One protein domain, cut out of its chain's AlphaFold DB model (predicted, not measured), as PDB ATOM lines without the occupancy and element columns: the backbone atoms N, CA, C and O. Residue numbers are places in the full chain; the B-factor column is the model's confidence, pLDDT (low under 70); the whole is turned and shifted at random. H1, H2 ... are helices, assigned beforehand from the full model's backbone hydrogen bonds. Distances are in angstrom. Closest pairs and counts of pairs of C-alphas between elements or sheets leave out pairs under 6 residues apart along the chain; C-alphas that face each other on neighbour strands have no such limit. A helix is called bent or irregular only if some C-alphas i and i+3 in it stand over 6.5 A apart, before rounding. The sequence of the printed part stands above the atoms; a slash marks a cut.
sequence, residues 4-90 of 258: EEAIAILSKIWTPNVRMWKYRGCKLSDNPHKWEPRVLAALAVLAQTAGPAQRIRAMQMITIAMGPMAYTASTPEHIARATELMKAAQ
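This is residues 4 to 90 of the 258 residues of an uncharacterized protein of Diplodia seriata (UniProt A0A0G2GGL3). Three helices, H1, H2 and H4, lie in a row and run the same way, while H3 runs against H2 and H4 and packs on both. H2, H3 and H4 make an up-and-down bundle, each running against the one before; H1 packs on H2 alone, and a long loop leads from the end of H1 back to the start of H2. The printed part has 87 residues with four named helices, H1 to H4 in chain order, and no named strand: all helix. It is compact and rounded, with a radius of gyration of the C-alphas of 11.6 A and spans of 29 by 27 by 24 A.

Start at H1, residues 4 to 13, which touches H2, residues 37 to 50, at a shallow tilt of 27 degrees, the same way; look at the closest C-alphas, Ala 6 and Ala 41, 5.2 A apart. H2 is the hub, touching three helices. H2 and H3, residues 55 to 69, form a helical hairpin and touch at a steep tilt of 39 degrees, opposite ways, closest at C-alphas 46 and 58, 5.9 A. H3 and H4, residues 76 to 88, form a second one at a steep tilt of 42 degrees, opposite ways; they touch, closest at C-alphas 65 and 78, 5.0 A. H2 and H4 only just touch, with 3 pairs of C-alphas within 8 A, closest at C-alphas 42 and 79, 6.0 A. H1 is apart from H3 and H4. Every O i to N i+4 pair is within hydrogen-bond range in H1, H2 and H4, and 9 of 11 in H3.

Find C-alpha 4 at (23.609, 36.757, 6.923); H1 runs 14.2 A from there. H2 spans 19.8 A. H3 spans 21.5 A and is irregular, with C-alphas 65 and 68 9.2 A apart. H4 spans 18.6 A, ending at C-alpha 88 at (8.293, 24.683, -14.966).

The C-alphas of Lys 34 and Gln 90 are the farthest apart, 30.6 A. The link from H1 to H2 is long, 23 residues; the printed part has no cut. Look for pLDDT under 70 at residues 63 to 90, among others.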
ATOM      1  N   GLU A   4      22.227  37.221   7.105       84.50
ATOM      2  CA  GLU A   4      23.609  36.757   6.923       84.50
ATOM      3  C   GLU A   4      23.690  35.300   6.441       84.50
ATOM      4  O   GLU A   4      24.556  34.947   5.648       84.50
ATOM      5  N   GLU A   5      22.739  34.456   6.849       85.50
ATOM      6  CA  GLU A   5      22.613  33.070   6.382       85.50
ATOM      7  C   GLU A   5      22.257  33.022   4.886       85.50
ATOM      8  O   GLU A   5      22.892  32.300   4.116       85.50
ATOM      9  N   ALA A   6      21.304  33.851   4.446       83.62
ATOM     10  CA  ALA A   6      20.950  33.990   3.035       83.62
ATOM     11  C   ALA A   6      22.121  34.540   2.199       83.62
ATOM     12  O   ALA A   6      22.431  34.002   1.136       83.62
ATOM     13  N   ILE A   7      22.814  35.570   2.696       85.00
ATOM     14  CA  ILE A   7      24.011  36.153   2.068       85.00
ATOM     15  C   ILE A   7      25.135  35.111   1.965       85.00
ATOM     16  O   ILE A   7      25.773  35.013   0.916       85.00
ATOM     17  N   ALA A   8      25.351  34.280   2.988       84.81
ATOM     18  CA  ALA A   8      26.338  33.199   2.953       84.81
ATOM     19  C   ALA A   8      25.988  32.113   1.916       84.81
ATOM     20  O   ALA A   8      26.864  31.675   1.167       84.81
ATOM     21  N   ILE A   9      24.713  31.716   1.815       84.00
ATOM     22  CA  ILE A   9      24.228  30.768   0.796       84.00
ATOM     23  C   ILE A   9      24.458  31.327  -0.617       84.00
ATOM     24  O   ILE A   9      25.031  30.642  -1.466       84.00
ATOM     25  N   LEU A  10      24.078  32.584  -0.860       83.62
ATOM     26  CA  LEU A  10      24.264  33.265  -2.147       83.62
ATOM     27  C   LEU A  10      25.748  33.420  -2.514       83.62
ATOM     28  O   LEU A  10      26.142  33.138  -3.648       83.62
ATOM     29  N   SER A  11      26.585  33.773  -1.533       85.44
ATOM     30  CA  SER A  11      28.043  33.871  -1.686       85.44
ATOM     31  C   SER A  11      28.674  32.541  -2.090       85.44
ATOM     32  O   SER A  11      29.572  32.510  -2.930       85.44
ATOM     33  N   LYS A  12      28.187  31.439  -1.505       86.31
ATOM     34  CA  LYS A  12      28.690  30.083  -1.739       86.31
ATOM     35  C   LYS A  12      28.248  29.500  -3.083       86.31
ATOM     36  O   LYS A  12      29.020  28.764  -3.689       86.31
ATOM     37  N   ILE A  13      27.019  29.778  -3.524       83.44
ATOM     38  CA  ILE A  13      26.436  29.146  -4.720       83.44
ATOM     39  C   ILE A  13      26.671  29.972  -5.988       83.44
ATOM     40  O   ILE A  13      26.931  29.394  -7.038       83.44
ATOM     41  N   TRP A  14      26.577  31.303  -5.922       81.25
ATOM     42  CA  TRP A  14      26.699  32.154  -7.111       81.25
ATOM     43  C   TRP A  14      28.072  32.801  -7.232       81.25
ATOM     44  O   TRP A  14      28.712  32.665  -8.271       81.25
ATOM     45  N   THR A  15      28.511  33.539  -6.210       79.06
ATOM     46  CA  THR A  15      29.854  34.148  -6.132       79.06
ATOM     47  C   THR A  15      29.978  34.980  -4.853       79.06
ATOM     48  O   THR A  15      29.010  35.642  -4.489       79.06
ATOM     49  N   PRO A  16      31.148  35.056  -4.195       77.44
ATOM     50  CA  PRO A  16      31.357  35.970  -3.070       77.44
ATOM     51  C   PRO A  16      31.321  37.462  -3.464       77.44
ATOM     52  O   PRO A  16      31.177  38.319  -2.595       77.44
ATOM     53  N   ASN A  17      31.432  37.813  -4.754       79.88
ATOM     54  CA  ASN A  17      31.304  39.205  -5.193       79.88
ATOM     55  C   ASN A  17      29.827  39.598  -5.322       79.88
ATOM     56  O   ASN A  17      29.207  39.397  -6.366       79.88
ATOM     57  N   VAL A  18      29.274  40.216  -4.279       71.94
ATOM     58  CA  VAL A  18      27.839  40.525  -4.212       71.94
ATOM     59  C   VAL A  18      27.337  41.442  -5.339       71.94
ATOM     60  O   VAL A  18      26.185  41.329  -5.761       71.94
ATOM     61  N   ARG A  19      28.194  42.302  -5.912       68.62
ATOM     62  CA  ARG A  19      27.803  43.157  -7.052       68.62
ATOM     63  C   ARG A  19      27.352  42.336  -8.267       68.62
ATOM     64  O   ARG A  19      26.517  42.795  -9.035       68.62
ATOM     65  N   MET A  20      27.855  41.108  -8.401       70.81
ATOM     66  CA  MET A  20      27.515  40.173  -9.478       70.81
ATOM     67  C   MET A  20      26.163  39.469  -9.276       70.81
ATOM     68  O   MET A  20      25.710  38.774 -10.184       70.81
ATOM     69  N   TRP A  21      25.519  39.585  -8.107       75.56
ATOM     70  CA  TRP A  21      24.193  38.986  -7.879       75.56
ATOM     71  C   TRP A  21      23.101  39.784  -8.585       75.56
ATOM     72  O   TRP A  21      22.131  39.211  -9.070       75.56
ATOM     73  N   LYS A  22      23.270  41.107  -8.686       73.19
ATOM     74  CA  LYS A  22      22.331  41.985  -9.378       73.19
ATOM     75  C   LYS A  22      22.435  41.802 -10.896       73.19
ATOM     76  O   LYS A  22      23.513  41.872 -11.476       73.19
ATOM     77  N   TYR A  23      21.290  41.601 -11.544       71.25
ATOM     78  CA  TYR A  23      21.168  41.557 -13.004       71.25
ATOM     79  C   TYR A  23      20.686  42.907 -13.566       71.25
ATOM     80  O   TYR A  23      19.957  43.645 -12.895       71.25
ATOM     81  N   ARG A  24      21.085  43.237 -14.804       61.34
ATOM     82  CA  ARG A  24      20.723  44.493 -15.484       61.34
ATOM     83  C   ARG A  24      19.197  44.571 -15.654       61.34
ATOM     84  O   ARG A  24      18.580  43.643 -16.157       61.34
ATOM     85  N   GLY A  25      18.585  45.665 -15.202       59.84
ATOM     86  CA  GLY A  25      17.123  45.834 -15.191       59.84
ATOM     87  C   GLY A  25      16.420  45.388 -13.901       59.84
ATOM     88  O   GLY A  25      15.247  45.704 -13.715       59.84
ATOM     89  N   CYS A  26      17.114  44.737 -12.960       66.56
ATOM     90  CA  CYS A  26      16.572  44.516 -11.620       66.56
ATOM     91  C   CYS A  26      16.580  45.830 -10.812       66.56
ATOM     92  O   CYS A  26      17.609  46.504 -10.721       66.56
ATOM     93  N   LYS A  27      15.443  46.183 -10.196       66.88
ATOM     94  CA  LYS A  27      15.257  47.437  -9.433       66.88
ATOM     95  C   LYS A  27      15.890  47.442  -8.030       66.88
ATOM     96  O   LYS A  27      15.796  48.445  -7.330       66.88
ATOM     97  N   LEU A  28      16.518  46.343  -7.607       71.38
ATOM     98  CA  LEU A  28      17.154  46.225  -6.291       71.38
ATOM     99  C   LEU A  28      18.398  47.129  -6.157       71.38
ATOM    100  O   LEU A  28      19.050  47.488  -7.142       71.38
ATOM    101  N   SER A  29      18.744  47.491  -4.917       70.12
ATOM    102  CA  SER A  29      19.950  48.277  -4.600       70.12
ATOM    103  C   SER A  29      21.239  47.524  -4.969       70.12
ATOM    104  O   SER A  29      21.234  46.304  -5.073       70.12
ATOM    105  N   ASP A  30      22.369  48.213  -5.117       71.81
ATOM    106  CA  ASP A  30      23.673  47.550  -5.320       71.81
ATOM    107  C   ASP A  30      24.272  46.987  -4.017       71.81
ATOM    108  O   ASP A  30      25.263  46.260  -4.046       71.81
ATOM    109  N   ASN A  31      23.679  47.320  -2.863       78.38
ATOM    110  CA  ASN A  31      24.052  46.775  -1.560       78.38
ATOM    111  C   ASN A  31      23.016  45.720  -1.112       78.38
ATOM    112  O   ASN A  31      21.844  46.076  -0.964       78.38
ATOM    113  N   PRO A  32      23.428  44.463  -0.846       73.06
ATOM    114  CA  PRO A  32      22.528  43.368  -0.476       73.06
ATOM    115  C   PRO A  32      21.875  43.585   0.891       73.06
ATOM    116  O   PRO A  32      20.712  43.254   1.064       73.06
ATOM    117  N   HIS A  33      22.563  44.216   1.850       77.69
ATOM    118  CA  HIS A  33      22.007  44.515   3.176       77.69
ATOM    119  C   HIS A  33      20.933  45.619   3.125       77.69
ATOM    120  O   HIS A  33      20.284  45.892   4.128       77.69
ATOM    121  N   LYS A  34      20.739  46.266   1.962       76.00
ATOM    122  CA  LYS A  34      19.606  47.164   1.683       76.00
ATOM    123  C   LYS A  34      18.455  46.460   0.954       76.00
ATOM    124  O   LYS A  34      17.506  47.126   0.549       76.00
ATOM    125  N   TRP A  35      18.551  45.153   0.706       78.06
ATOM    126  CA  TRP A  35      17.452  44.365   0.158       78.06
ATOM    127  C   TRP A  35      16.561  43.890   1.300       78.06
ATOM    128  O   TRP A  35      17.030  43.620   2.404       78.06
ATOM    129  N   GLU A  36      15.273  43.738   1.012       74.69
ATOM    130  CA  GLU A  36      14.333  43.127   1.946       74.69
ATOM    131  C   GLU A  36      14.829  41.732   2.379       74.69
ATOM    132  O   GLU A  36      15.109  40.898   1.508       74.69
ATOM    133  N   PRO A  37      14.893  41.412   3.687       75.56
ATOM    134  CA  PRO A  37      15.360  40.111   4.180       75.56
ATOM    135  C   PRO A  37      14.664  38.909   3.528       75.56
ATOM    136  O   PRO A  37      15.273  37.861   3.314       75.56
ATOM    137  N   ARG A  38      13.387  39.074   3.156       68.31
ATOM    138  CA  ARG A  38      12.592  38.061   2.443       68.31
ATOM    139  C   ARG A  38      13.038  37.851   0.995       68.31
ATOM    140  O   ARG A  38      12.982  36.725   0.518       68.31
ATOM    141  N   VAL A  39      13.509  38.897   0.313       75.81
ATOM    142  CA  VAL A  39      14.068  38.811  -1.049       75.81
ATOM    143  C   VAL A  39      15.397  38.059  -1.022       75.81
ATOM    144  O   VAL A  39      15.595  37.164  -1.837       75.81
ATOM    145  N   LEU A  40      16.267  38.343  -0.046       79.50
ATOM    146  CA  LEU A  40      17.504  37.578   0.156       79.50
ATOM    147  C   LEU A  40      17.220  36.103   0.459       79.50
ATOM    148  O   LEU A  40      17.803  35.232  -0.181       79.50
ATOM    149  N   ALA A  41      16.300  35.812   1.385       79.38
ATOM    150  CA  ALA A  41      15.938  34.437   1.726       79.38
ATOM    151  C   ALA A  41      15.339  33.673   0.530       79.38
ATOM    152  O   ALA A  41      15.700  32.525   0.281       79.38
ATOM    153  N   ALA A  42      14.469  34.319  -0.250       73.94
ATOM    154  CA  ALA A  42      13.918  33.752  -1.475       73.94
ATOM    155  C   ALA A  42      15.005  33.474  -2.521       73.94
ATOM    156  O   ALA A  42      15.060  32.380  -3.071       73.94
ATOM    157  N   LEU A  43      15.913  34.427  -2.757       79.38
ATOM    158  CA  LEU A  43      17.037  34.238  -3.672       79.38
ATOM    159  C   LEU A  43      17.973  33.118  -3.212       79.38
ATOM    160  O   LEU A  43      18.437  32.357  -4.052       79.38
ATOM    161  N   ALA A  44      18.215  32.964  -1.908       82.88
ATOM    162  CA  ALA A  44      19.007  31.861  -1.368       82.88
ATOM    163  C   ALA A  44      18.356  30.489  -1.645       82.88
ATOM    164  O   ALA A  44      19.047  29.556  -2.055       82.88
ATOM    165  N   VAL A  45      17.028  30.375  -1.510       81.75
ATOM    166  CA  VAL A  45      16.268  29.157  -1.863       81.75
ATOM    167  C   VAL A  45      16.265  28.904  -3.379       81.75
ATOM    168  O   VAL A  45      16.455  27.768  -3.822       81.75
ATOM    169  N   LEU A  46      16.115  29.950  -4.198       78.75
ATOM    170  CA  LEU A  46      16.202  29.848  -5.660       78.75
ATOM    171  C   LEU A  46      17.626  29.463  -6.112       78.75
ATOM    172  O   LEU A  46      17.783  28.653  -7.020       78.75
ATOM    173  N   ALA A  47      18.672  29.959  -5.446       82.31
ATOM    174  CA  ALA A  47      20.058  29.564  -5.696       82.31
ATOM    175  C   ALA A  47      20.298  28.084  -5.357       82.31
ATOM    176  O   ALA A  47      20.890  27.361  -6.156       82.31
ATOM    177  N   GLN A  48      19.795  27.614  -4.211       81.25
ATOM    178  CA  GLN A  48      19.884  26.206  -3.798       81.25
ATOM    179  C   GLN A  48      19.161  25.247  -4.751       81.25
ATOM    180  O   GLN A  48      19.613  24.119  -4.925       81.25
ATOM    181  N   THR A  49      18.063  25.681  -5.377       75.12
ATOM    182  CA  THR A  49      17.268  24.845  -6.295       75.12
ATOM    183  C   THR A  49      17.716  24.929  -7.757       75.12
ATOM    184  O   THR A  49      17.581  23.949  -8.483       75.12
ATOM    185  N   ALA A  50      18.264  26.062  -8.202       71.06
ATOM    186  CA  ALA A  50      18.676  26.267  -9.595       71.06
ATOM    187  C   ALA A  50      20.187  26.097  -9.844       71.06
ATOM    188  O   ALA A  50      20.613  25.936 -10.988       71.06
ATOM    189  N   GLY A  51      21.002  26.144  -8.787       71.50
ATOM    190  CA  GLY A  51      22.454  26.012  -8.866       71.50
ATOM    191  C   GLY A  51      23.189  27.261  -9.390       71.50
ATOM    192  O   GLY A  51      22.591  28.329  -9.571       71.50
ATOM    193  N   PRO A  52      24.512  27.147  -9.627       73.81
ATOM    194  CA  PRO A  52      25.381  28.277  -9.968       73.81
ATOM    195  C   PRO A  52      25.028  28.952 -11.303       73.81
ATOM    196  O   PRO A  52      25.010  30.179 -11.393       73.81
ATOM    197  N   ALA A  53      24.714  28.162 -12.335       72.25
ATOM    198  CA  ALA A  53      24.509  28.656 -13.699       72.25
ATOM    199  C   ALA A  53      23.211  29.469 -13.879       72.25
ATOM    200  O   ALA A  53      23.130  30.335 -14.745       72.25
ATOM    201  N   GLN A  54      22.195  29.229 -13.046       73.88
ATOM    202  CA  GLN A  54      20.851  29.796 -13.214       73.88
ATOM    203  C   GLN A  54      20.622  31.108 -12.440       73.88
ATOM    204  O   GLN A  54      19.486  31.572 -12.337       73.88
ATOM    205  N   ARG A  55      21.686  31.753 -11.929       76.94
ATOM    206  CA  ARG A  55      21.634  33.035 -11.195       76.94
ATOM    207  C   ARG A  55      20.747  34.087 -11.863       76.94
ATOM    208  O   ARG A  55      19.882  34.676 -11.220       76.94
ATOM    209  N   ILE A  56      20.986  34.348 -13.151       73.50
ATOM    210  CA  ILE A  56      20.272  35.395 -13.896       73.50
ATOM    211  C   ILE A  56      18.785  35.053 -13.996       73.50
ATOM    212  O   ILE A  56      17.953  35.920 -13.739       73.50
ATOM    213  N   ARG A  57      18.456  33.784 -14.272       71.38
ATOM    214  CA  ARG A  57      17.074  33.305 -14.306       71.38
ATOM    215  C   ARG A  57      16.429  33.478 -12.928       71.38
ATOM    216  O   ARG A  57      15.450  34.200 -12.835       71.38
ATOM    217  N   ALA A  58      17.014  32.980 -11.840       76.50
ATOM    218  CA  ALA A  58      16.486  33.180 -10.481       76.50
ATOM    219  C   ALA A  58      16.197  34.663 -10.136       76.50
ATOM    220  O   ALA A  58      15.133  34.984  -9.600       76.50
ATOM    221  N   MET A  59      17.098  35.579 -10.511       74.56
ATOM    222  CA  MET A  59      16.919  37.029 -10.337       74.56
ATOM    223  C   MET A  59      15.798  37.619 -11.209       74.56
ATOM    224  O   MET A  59      15.036  38.471 -10.744       74.56
ATOM    225  N   GLN A  60      15.665  37.180 -12.463       73.19
ATOM    226  CA  GLN A  60      14.547  37.560 -13.331       73.19
ATOM    227  C   GLN A  60      13.219  37.056 -12.756       73.19
ATOM    228  O   GLN A  60      12.257  37.812 -12.688       73.19
ATOM    229  N   MET A  61      13.181  35.818 -12.263       72.81
ATOM    230  CA  MET A  61      11.961  35.158 -11.796       72.81
ATOM    231  C   MET A  61      11.414  35.777 -10.510       72.81
ATOM    232  O   MET A  61      10.207  35.996 -10.420       72.81
ATOM    233  N   ILE A  62      12.274  36.162  -9.557       73.25
ATOM    234  CA  ILE A  62      11.810  36.932  -8.392       73.25
ATOM    235  C   ILE A  62      11.354  38.345  -8.789       73.25
ATOM    236  O   ILE A  62      10.364  38.841  -8.257       73.25
ATOM    237  N   THR A  63      12.014  38.974  -9.772       69.12
ATOM    238  CA  THR A  63      11.627  40.305 -10.276       69.12
ATOM    239  C   THR A  63      10.261  40.257 -10.976       69.12
ATOM    240  O   THR A  63       9.423  41.123 -10.741       69.12
ATOM    241  N   ILE A  64      10.003  39.219 -11.779       68.75
ATOM    242  CA  ILE A  64       8.711  38.962 -12.435       68.75
ATOM    243  C   ILE A  64       7.627  38.675 -11.393       68.75
ATOM    244  O   ILE A  64       6.547  39.255 -11.466       68.75
ATOM    245  N   ALA A  65       7.914  37.829 -10.398       65.62
ATOM    246  CA  ALA A  65       6.942  37.476  -9.367       65.62
ATOM    247  C   ALA A  65       6.576  38.651  -8.442       65.62
ATOM    248  O   ALA A  65       5.440  38.715  -7.987       65.62
ATOM    249  N   MET A  66       7.500  39.591  -8.199       63.19
ATOM    250  CA  MET A  66       7.227  40.848  -7.480       63.19
ATOM    251  C   MET A  66       6.532  41.910  -8.356       63.19
ATOM    252  O   MET A  66       5.866  42.805  -7.831       63.19
ATOM    253  N   GLY A  67       6.668  41.826  -9.684       59.53
ATOM    254  CA  GLY A  67       5.944  42.655 -10.650       59.53
ATOM    255  C   GLY A  67       6.071  44.173 -10.405       59.53
ATOM    256  O   GLY A  67       7.152  44.664 -10.061       59.53
ATOM    257  N   PRO A  68       4.988  44.963 -10.567       51.22
ATOM    258  CA  PRO A  68       5.016  46.401 -10.292       51.22
ATOM    259  C   PRO A  68       5.146  46.736  -8.794       51.22
ATOM    260  O   PRO A  68       5.496  47.867  -8.461       51.22
ATOM    261  N   MET A  69       4.940  45.765  -7.894       49.94
ATOM    262  CA  MET A  69       5.095  45.913  -6.439       49.94
ATOM    263  C   MET A  69       6.555  45.814  -5.960       49.94
ATOM    264  O   MET A  69       6.815  45.649  -4.776       49.94
ATOM    265  N   ALA A  70       7.540  46.011  -6.842       51.19
ATOM    266  CA  ALA A  70       8.963  46.045  -6.486       51.19
ATOM    267  C   ALA A  70       9.370  47.130  -5.453       51.19
ATOM    268  O   ALA A  70      10.519  47.148  -5.016       51.19
ATOM    269  N   TYR A  71       8.452  48.030  -5.078       45.62
ATOM    270  CA  TYR A  71       8.627  49.062  -4.045       45.62
ATOM    271  C   TYR A  71       7.988  48.700  -2.690       45.62
ATOM    272  O   TYR A  71       8.065  49.492  -1.754       45.62
ATOM    273  N   THR A  72       7.358  47.528  -2.570       47.59
ATOM    274  CA  THR A  72       6.789  47.001  -1.323       47.59
ATOM    275  C   THR A  72       7.392  45.633  -0.995       47.59
ATOM    276  O   THR A  72       7.913  44.930  -1.863       47.59
ATOM    277  N   ALA A  73       7.386  45.263   0.289       48.22
ATOM    278  CA  ALA A  73       8.048  44.047   0.753       48.22
ATOM    279  C   ALA A  73       7.464  42.780   0.100       48.22
ATOM    280  O   ALA A  73       6.248  42.595   0.042       48.22
ATOM    281  N   SER A  74       8.345  41.883  -0.351       51.53
ATOM    282  CA  SER A  74       7.956  40.622  -0.992       51.53
ATOM    283  C   SER A  74       7.092  39.750  -0.064       51.53
ATOM    284  O   SER A  74       7.447  39.507   1.100       51.53
ATOM    285  N   THR A  75       5.953  39.280  -0.579       59.12
ATOM    286  CA  THR A  75       5.036  38.377   0.122       59.12
ATOM    287  C   THR A  75       5.399  36.907  -0.145       59.12
ATOM    288  O   THR A  75       6.074  36.604  -1.134       59.12
ATOM    289  N   PRO A  76       4.975  35.962   0.718       59.88
ATOM    290  CA  PRO A  76       5.236  34.537   0.511       59.88
ATOM    291  C   PRO A  76       4.699  33.987  -0.821       59.88
ATOM    292  O   PRO A  76       5.342  33.122  -1.415       59.88
ATOM    293  N   GLU A  77       3.578  34.510  -1.335       62.72
ATOM    294  CA  GLU A  77       2.993  34.062  -2.607       62.72
ATOM    295  C   GLU A  77       3.906  34.382  -3.802       62.72
ATOM    296  O   GLU A  77       4.049  33.557  -4.705       62.72
ATOM    297  N   HIS A  78       4.592  35.534  -3.797       62.53
ATOM    298  CA  HIS A  78       5.575  35.869  -4.837       62.53
ATOM    299  C   HIS A  78       6.748  34.871  -4.847       62.53
ATOM    300  O   HIS A  78       7.243  34.492  -5.908       62.53
ATOM    301  N   ILE A  79       7.175  34.408  -3.669       61.56
ATOM    302  CA  ILE A  79       8.287  33.457  -3.519       61.56
ATOM    303  C   ILE A  79       7.877  32.067  -4.023       61.56
ATOM    304  O   ILE A  79       8.634  31.433  -4.766       61.56
ATOM    305  N   ALA A  80       6.666  31.614  -3.680       67.56
ATOM    306  CA  ALA A  80       6.102  30.370  -4.204       67.56
ATOM    307  C   ALA A  80       6.025  30.408  -5.740       67.56
ATOM    308  O   ALA A  80       6.602  29.548  -6.406       67.56
ATOM    309  N   ARG A  81       5.443  31.476  -6.303       68.44
ATOM    310  CA  ARG A  81       5.273  31.656  -7.752       68.44
ATOM    311  C   ARG A  81       6.599  31.698  -8.516       68.44
ATOM    312  O   ARG A  81       6.717  31.072  -9.565       68.44
ATOM    313  N   ALA A  82       7.616  32.391  -7.996       65.12
ATOM    314  CA  ALA A  82       8.956  32.398  -8.595       65.12
ATOM    315  C   ALA A  82       9.589  30.993  -8.609       65.12
ATOM    316  O   ALA A  82      10.247  30.615  -9.579       65.12
ATOM    317  N   THR A  83       9.366  30.214  -7.546       67.94
ATOM    318  CA  THR A  83       9.893  28.849  -7.406       67.94
ATOM    319  C   THR A  83       9.189  27.871  -8.352       67.94
ATOM    320  O   THR A  83       9.854  27.068  -9.004       67.94
ATOM    321  N   GLU A  84       7.861  27.947  -8.471       69.50
ATOM    322  CA  GLU A  84       7.073  27.135  -9.410       69.50
ATOM    323  C   GLU A  84       7.456  27.415 -10.861       69.50
ATOM    324  O   GLU A  84       7.781  26.491 -11.604       69.50
ATOM    325  N   LEU A  85       7.505  28.692 -11.247       67.94
ATOM    326  CA  LEU A  85       7.869  29.084 -12.604       67.94
ATOM    327  C   LEU A  85       9.321  28.685 -12.958       67.94
ATOM    328  O   LEU A  85       9.598  28.385 -14.117       67.94
ATOM    329  N   MET A  86      10.253  28.624 -11.992       69.06
ATOM    330  CA  MET A  86      11.587  28.051 -12.246       69.06
ATOM    331  C   MET A  86      11.558  26.537 -12.469       69.06
ATOM    332  O   MET A  86      12.278  26.056 -13.340       69.06
ATOM    333  N   LYS A  87      10.742  25.791 -11.712       69.75
ATOM    334  CA  LYS A  87      10.584  24.339 -11.896       69.75
ATOM    335  C   LYS A  87       9.933  24.020 -13.246       69.75
ATOM    336  O   LYS A  87      10.429  23.161 -13.968       69.75
ATOM    337  N   ALA A  88       8.906  24.775 -13.638       61.69
ATOM    338  CA  ALA A  88       8.293  24.683 -14.966       61.69
ATOM    339  C   ALA A  88       9.289  25.017 -16.097       61.69
ATOM    340  O   ALA A  88       9.264  24.402 -17.157       61.69
ATOM    341  N   ALA A  89      10.237  25.931 -15.865       55.75
ATOM    342  CA  ALA A  89      11.311  26.231 -16.818       55.75
ATOM    343  C   ALA A  89      12.455  25.188 -16.855       55.75
ATOM    344  O   ALA A  89      13.384  25.351 -17.652       55.75
ATOM    345  N   GLN A  90      12.424  24.159 -15.996       55.22
ATOM    346  CA  GLN A  90      13.339  23.004 -16.015       55.22
ATOM    347  C   GLN A  90      12.699  21.751 -16.643       55.22
ATOM    348  O   GLN A  90      13.422  20.911 -17.172       55.22
TER     349      GLN A  90